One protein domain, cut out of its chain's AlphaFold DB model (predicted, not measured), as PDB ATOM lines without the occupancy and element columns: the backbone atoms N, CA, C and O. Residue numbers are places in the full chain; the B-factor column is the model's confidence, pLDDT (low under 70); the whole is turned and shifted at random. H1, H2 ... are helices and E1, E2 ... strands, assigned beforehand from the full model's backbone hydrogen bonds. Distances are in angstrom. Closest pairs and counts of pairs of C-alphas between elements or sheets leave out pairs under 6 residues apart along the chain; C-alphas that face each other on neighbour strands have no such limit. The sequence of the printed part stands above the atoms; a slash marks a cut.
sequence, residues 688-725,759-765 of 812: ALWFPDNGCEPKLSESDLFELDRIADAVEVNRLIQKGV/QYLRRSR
ATOM      1  N   ALA A 688     249.384 323.040 409.926       78.81
ATOM      2  CA  ALA A 688     249.257 321.877 409.044       78.81
ATOM      3  C   ALA A 688     250.585 321.150 408.741       78.81
ATOM      4  O   ALA A 688     250.573 320.025 408.254       78.81
ATOM      5  N   LEU A 689     251.737 321.766 409.035       85.88
ATOM      6  CA  LEU A 689     253.058 321.156 408.833       85.88
ATOM      7  C   LEU A 689     253.521 320.280 410.015       85.88
ATOM      8  O   LEU A 689     254.590 319.672 409.918       85.88
ATOM      9  N   TRP A 690     252.760 320.227 411.117       86.25
ATOM     10  CA  TRP A 690     253.113 319.508 412.347       86.25
ATOM     11  C   TRP A 690     252.317 318.212 412.517       86.25
ATOM     12  O   TRP A 690     251.093 318.197 412.416       86.25
ATOM     13  N   PHE A 691     253.025 317.140 412.861       87.69
ATOM     14  CA  PHE A 691     252.500 315.787 413.025       87.69
ATOM     15  C   PHE A 691     252.917 315.217 414.390       87.69
ATOM     16  O   PHE A 691     253.998 315.557 414.881       87.69
ATOM     17  N   PRO A 692     252.104 314.356 415.029       83.50
ATOM     18  CA  PRO A 692     252.480 313.712 416.287       83.50
ATOM     19  C   PRO A 692     253.727 312.833 416.111       83.50
ATOM     20  O   PRO A 692     253.904 312.190 415.075       83.50
ATOM     21  N   ASP A 693     254.595 312.802 417.124       82.50
ATOM     22  CA  ASP A 693     255.762 311.922 417.128       82.50
ATOM     23  C   ASP A 693     255.367 310.493 417.520       82.50
ATOM     24  O   ASP A 693     255.216 310.163 418.695       82.50
ATOM     25  N   ASN A 694     255.203 309.649 416.501       78.25
ATOM     26  CA  ASN A 694     254.922 308.221 416.639       78.25
ATOM     27  C   ASN A 694     256.208 307.366 416.544       78.25
ATOM     28  O   ASN A 694     256.147 306.201 416.148       78.25
ATOM     29  N   GLY A 695     257.388 307.940 416.820       73.56
ATOM     30  CA  GLY A 695     258.684 307.249 416.756       73.56
ATOM     31  C   GLY A 695     259.192 306.936 415.341       73.56
ATOM     32  O   GLY A 695     260.204 306.251 415.189       73.56
ATOM     33  N   CYS A 696     258.504 307.408 414.301       77.25
ATOM     34  CA  CYS A 696     258.921 307.305 412.904       77.25
ATOM     35  C   CYS A 696     258.323 308.447 412.067       77.25
ATOM     36  O   CYS A 696     257.312 309.041 412.449       77.25
ATOM     37  N   GLU A 697     258.946 308.757 410.924       86.00
ATOM     38  CA  GLU A 697     258.489 309.844 410.050       86.00
ATOM     39  C   GLU A 697     257.057 309.604 409.517       86.00
ATOM     40  O   GLU A 697     256.723 308.467 409.158       86.00
ATOM     41  N   PRO A 698     256.211 310.652 409.407       86.31
ATOM     42  CA  PRO A 698     254.850 310.520 408.892       86.31
ATOM     43  C   PRO A 698     254.805 309.946 407.468       86.31
ATOM     44  O   PRO A 698     255.296 310.550 406.512       86.31
ATOM     45  N   LYS A 699     254.163 308.781 407.327       83.50
ATOM     46  CA  LYS A 699     253.892 308.131 406.037       83.50
ATOM     47  C   LYS A 699     252.562 308.637 405.490       83.50
ATOM     48  O   LYS A 699     251.520 308.405 406.098       83.50
ATOM     49  N   LEU A 700     252.617 309.324 404.356       85.25
ATOM     50  CA  LEU A 700     251.492 309.997 403.700       85.25
ATOM     51  C   LEU A 700     251.446 309.595 402.220       85.25
ATOM     52  O   LEU A 700     252.430 309.053 401.712       85.25
ATOM     53  N   SER A 701     250.333 309.842 401.520       88.69
ATOM     54  CA  SER A 701     250.299 309.606 400.071       88.69
ATOM     55  C   SER A 701     251.157 310.635 399.328       88.69
ATOM     56  O   SER A 701     251.432 311.721 399.840       88.69
ATOM     57  N   GLU A 702     251.553 310.323 398.092       82.06
ATOM     58  CA  GLU A 702     252.307 311.254 397.241       82.06
ATOM     59  C   GLU A 702     251.548 312.573 397.011       82.06
ATOM     60  O   GLU A 702     252.163 313.637 396.966       82.06
ATOM     61  N   SER A 703     250.210 312.520 396.947       84.62
ATOM     62  CA  SER A 703     249.351 313.699 396.795       84.62
ATOM     63  C   SER A 703     249.338 314.573 398.054       84.62
ATOM     64  O   SER A 703     249.443 315.796 397.954       84.62
ATOM     65  N   ASP A 704     249.245 313.965 399.239       84.50
ATOM     66  CA  ASP A 704     249.241 314.697 400.513       84.50
ATOM     67  C   ASP A 704     250.625 315.293 400.806       84.50
ATOM     68  O   ASP A 704     250.752 316.430 401.261       84.50
ATOM     69  N   LEU A 705     251.685 314.534 400.503       86.56
ATOM     70  CA  LEU A 705     253.066 314.970 400.676       86.56
ATOM     71  C   LEU A 705     253.426 316.112 399.716       86.56
ATOM     72  O   LEU A 705     254.134 317.032 400.121       86.56
ATOM     73  N   PHE A 706     252.909 316.096 398.483       86.12
ATOM     74  CA  PHE A 706     253.052 317.202 397.532       86.12
ATOM     75  C   PHE A 706     252.378 318.487 398.038       86.12
ATOM     76  O   PHE A 706     252.967 319.565 397.948       86.12
ATOM     77  N   GLU A 707     251.176 318.389 398.609       86.44
ATOM     78  CA  GLU A 707     250.460 319.550 399.149       86.44
ATOM     79  C   GLU A 707     251.139 320.113 400.412       86.44
ATOM     80  O   GLU A 707     251.309 321.327 400.542       86.44
ATOM     81  N   LEU A 708     251.641 319.253 401.304       88.56
ATOM     82  CA  LEU A 708     252.457 319.680 402.447       88.56
ATOM     83  C   LEU A 708     253.784 320.310 402.020       88.56
ATOM     84  O   LEU A 708     254.219 321.294 402.617       88.56
ATOM     85  N   ASP A 709     254.418 319.781 400.973       90.38
ATOM     86  CA  ASP A 709     255.611 320.373 400.373       90.38
ATOM     87  C   ASP A 709     255.316 321.757 399.775       90.38
ATOM     88  O   ASP A 709     256.116 322.677 399.954       90.38
ATOM     89  N   ARG A 710     254.148 321.946 399.142       88.69
ATOM     90  CA  ARG A 710     253.673 323.243 398.631       88.69
ATOM     91  C   ARG A 710     253.498 324.269 399.756       88.69
ATOM     92  O   ARG A 710     253.928 325.415 399.611       88.69
ATOM     93  N   ILE A 711     252.920 323.862 400.888       87.12
ATOM     94  CA  ILE A 711     252.752 324.717 402.075       87.12
ATOM     95  C   ILE A 711     254.115 325.026 402.721       87.12
ATOM     96  O   ILE A 711     254.400 326.183 403.035       87.12
ATOM     97  N   ALA A 712     254.993 324.028 402.872       86.75
ATOM     98  CA  ALA A 712     256.322 324.200 403.463       86.75
ATOM     99  C   ALA A 712     257.234 325.109 402.619       86.75
ATOM    100  O   ALA A 712     257.971 325.927 403.176       86.75
ATOM    101  N   ASP A 713     257.169 324.999 401.289       89.81
ATOM    102  CA  ASP A 713     257.858 325.892 400.353       89.81
ATOM    103  C   ASP A 713     257.346 327.338 400.483       89.81
ATOM    104  O   ASP A 713     258.150 328.265 400.575       89.81
ATOM    105  N   ALA A 714     256.024 327.544 400.552       86.81
ATOM    106  CA  ALA A 714     255.427 328.874 400.701       86.81
ATOM    107  C   ALA A 714     255.805 329.551 402.034       86.81
ATOM    108  O   ALA A 714     256.136 330.740 402.055       86.81
ATOM    109  N   VAL A 715     255.820 328.793 403.138       87.31
ATOM    110  CA  VAL A 715     256.282 329.275 404.452       87.31
ATOM    111  C   VAL A 715     257.760 329.681 404.404       87.31
ATOM    112  O   VAL A 715     258.116 330.746 404.906       87.31
ATOM    113  N   GLU A 716     258.623 328.888 403.761       87.19
ATOM    114  CA  GLU A 716     260.051 329.207 403.625       87.19
ATOM    115  C   GLU A 716     260.297 330.446 402.746       87.19
ATOM    116  O   GLU A 716     261.095 331.308 403.123       87.19
ATOM    117  N   VAL A 717     259.589 330.595 401.618       85.50
ATOM    118  CA  VAL A 717     259.689 331.792 400.760       85.50
ATOM    119  C   VAL A 717     259.255 333.044 401.523       85.50
ATOM    120  O   VAL A 717     260.000 334.025 401.548       85.50
ATOM    121  N   ASN A 718     258.109 333.010 402.211       83.81
ATOM    122  CA  ASN A 718     257.634 334.151 402.996       83.81
ATOM    123  C   ASN A 718     258.600 334.506 404.138       83.81
ATOM    124  O   ASN A 718     258.907 335.681 404.332       83.81
ATOM    125  N   ARG A 719     259.172 333.509 404.827       85.62
ATOM    126  CA  ARG A 719     260.205 333.710 405.860       85.62
ATOM    127  C   ARG A 719     261.473 334.370 405.303       85.62
ATOM    128  O   ARG A 719     262.111 335.162 405.997       85.62
ATOM    129  N   LEU A 720     261.868 334.046 404.070       82.25
ATOM    130  CA  LEU A 720     263.022 334.655 403.398       82.25
ATOM    131  C   LEU A 720     262.729 336.085 402.915       82.25
ATOM    132  O   LEU A 720     263.616 336.934 403.005       82.25
ATOM    133  N   ILE A 721     261.496 336.375 402.486       82.44
ATOM    134  CA  ILE A 721     261.042 337.737 402.156       82.44
ATOM    135  C   ILE A 721     261.002 338.615 403.415       82.44
ATOM    136  O   ILE A 721     261.598 339.688 403.435       82.44
ATOM    137  N   GLN A 722     260.396 338.135 404.506       78.25
ATOM    138  CA  GLN A 722     260.353 338.835 405.800       78.25
ATOM    139  C   GLN A 722     261.750 339.134 406.369       78.25
ATOM    140  O   GLN A 722     261.938 340.128 407.063       78.25
ATOM    141  N   LYS A 723     262.746 338.289 406.072       73.25
ATOM    142  CA  LYS A 723     264.150 338.502 406.464       73.25
ATOM    143  C   LYS A 723     264.958 339.361 405.483       73.25
ATOM    144  O   LYS A 723     266.164 339.487 405.672       73.25
ATOM    145  N   GLY A 724     264.338 339.915 404.440       75.56
ATOM    146  CA  GLY A 724     265.014 340.729 403.421       75.56
ATOM    147  C   GLY A 724     266.003 339.958 402.536       75.56
ATOM    148  O   GLY A 724     266.769 340.575 401.803       75.56
ATOM    149  N   VAL A 725     266.000 338.619 402.593       78.06
ATOM    150  CA  VAL A 725     266.878 337.748 401.786       78.06
ATOM    151  C   VAL A 725     266.334 337.595 400.363       78.06
ATOM    152  O   VAL A 725     267.095 337.407 399.418       78.06
ATOM    153  N   GLN A 759     257.036 316.381 418.262       86.62
ATOM    154  CA  GLN A 759     256.269 316.415 417.017       86.62
ATOM    155  C   GLN A 759     257.214 316.452 415.805       86.62
ATOM    156  O   GLN A 759     258.286 317.055 415.861       86.62
ATOM    157  N   TYR A 760     256.807 315.858 414.684       86.81
ATOM    158  CA  TYR A 760     257.500 315.998 413.402       86.81
ATOM    159  C   TYR A 760     256.996 317.229 412.643       86.81
ATOM    160  O   TYR A 760     255.801 317.372 412.398       86.81
ATOM    161  N   LEU A 761     257.915 318.092 412.216       88.31
ATOM    162  CA  LEU A 761     257.662 319.243 411.348       88.31
ATOM    163  C   LEU A 761     258.156 318.953 409.924       88.31
ATOM    164  O   LEU A 761     259.332 318.621 409.734       88.31
ATOM    165  N   ARG A 762     257.302 319.141 408.909       90.38
ATOM    166  CA  ARG A 762     257.731 319.179 407.500       90.38
ATOM    167  C   ARG A 762     258.377 320.536 407.212       90.38
ATOM    168  O   ARG A 762     257.715 321.568 407.269       90.38
ATOM    169  N   ARG A 763     259.679 320.553 406.912       87.44
ATOM    170  CA  ARG A 763     260.454 321.784 406.671       87.44
ATOM    171  C   ARG A 763     261.008 321.827 405.252       87.44
ATOM    172  O   ARG A 763     261.718 320.905 404.858       87.44
ATOM    173  N   SER A 764     260.788 322.940 404.550       89.25
ATOM    174  CA  SER A 764     261.516 323.290 403.321       89.25
ATOM    175  C   SER A 764     262.694 324.241 403.593       89.25
ATOM    176  O   SER A 764     262.828 324.804 404.686       89.25
ATOM    177  N   ARG A 765     263.578 324.372 402.601       86.50
ATOM    178  CA  ARG A 765     264.737 325.275 402.531       86.50
ATOM    179  C   ARG A 765     264.998 325.618 401.065       86.50
ATOM    180  O   ARG A 765     265.238 324.705 400.274       86.50
TER     181      ARG A 765
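What this domain is: This is residues 688 to 725 and 759 to 765 of the 812 residues of the protein "Hypothetical protein" of Symbiodinium natans (UniProt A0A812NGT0). One long helix, H1, makes most of the length, and a small sheet of two short strands, E1 and E2, sits at its side, with E2 closing in on the helix near Arg 763. A loop of residues 693 to 701 runs from the sheet to the first turn of H1, and the last turns of H1 run on past the sheet. The printed part has 45 residues with one named helix and two named strands, in the order E1, H1, E2; the sheet is antiparallel and the class is mixed, helices and strands. The whole is loose and elongated, with a radius of gyration of the C-alphas of 12.0 A and spans of 36 by 21 by 14 A.

Where its parts are: E1 is residues 690 to 692, beginning at C-alpha 690 (253.113, 319.508, 412.347). H1 is residues 702 to 722, 30.0 A from first to last C-alpha, beginning at C-alpha 702 (252.307, 311.254, 397.241). E2 is residues 759 to 763, 12.4 A long from first to last C-alpha, ending at C-alpha 763 (260.454, 321.784, 406.671).

How they stand to each other: E1 and E2 are antiparallel neighbours, with 150 degrees between their directions. C-alphas 691 and 760 face each other at 5.0 A, and N 691 and O 760 are within hydrogen-bond range at 2.8 A. The closest C-alphas of H1 and E2, those of Ala 712 and Arg 763, are 5.8 A apart. In H1 every O i to N i+4 pair is within hydrogen-bond range.

The domain as a whole: The two C-alphas farthest apart, those of Gly 695 and Gly 724, are 36.6 A apart. Residues 726 to 758 are not printed, and C-alphas 725 and 759 are 28.3 A apart across this cut. The link from E1 to H1 is short, and the link from H1 to E2 goes across the cut. The mean pLDDT of the printed part is 84.6, and no printed residue is under 70.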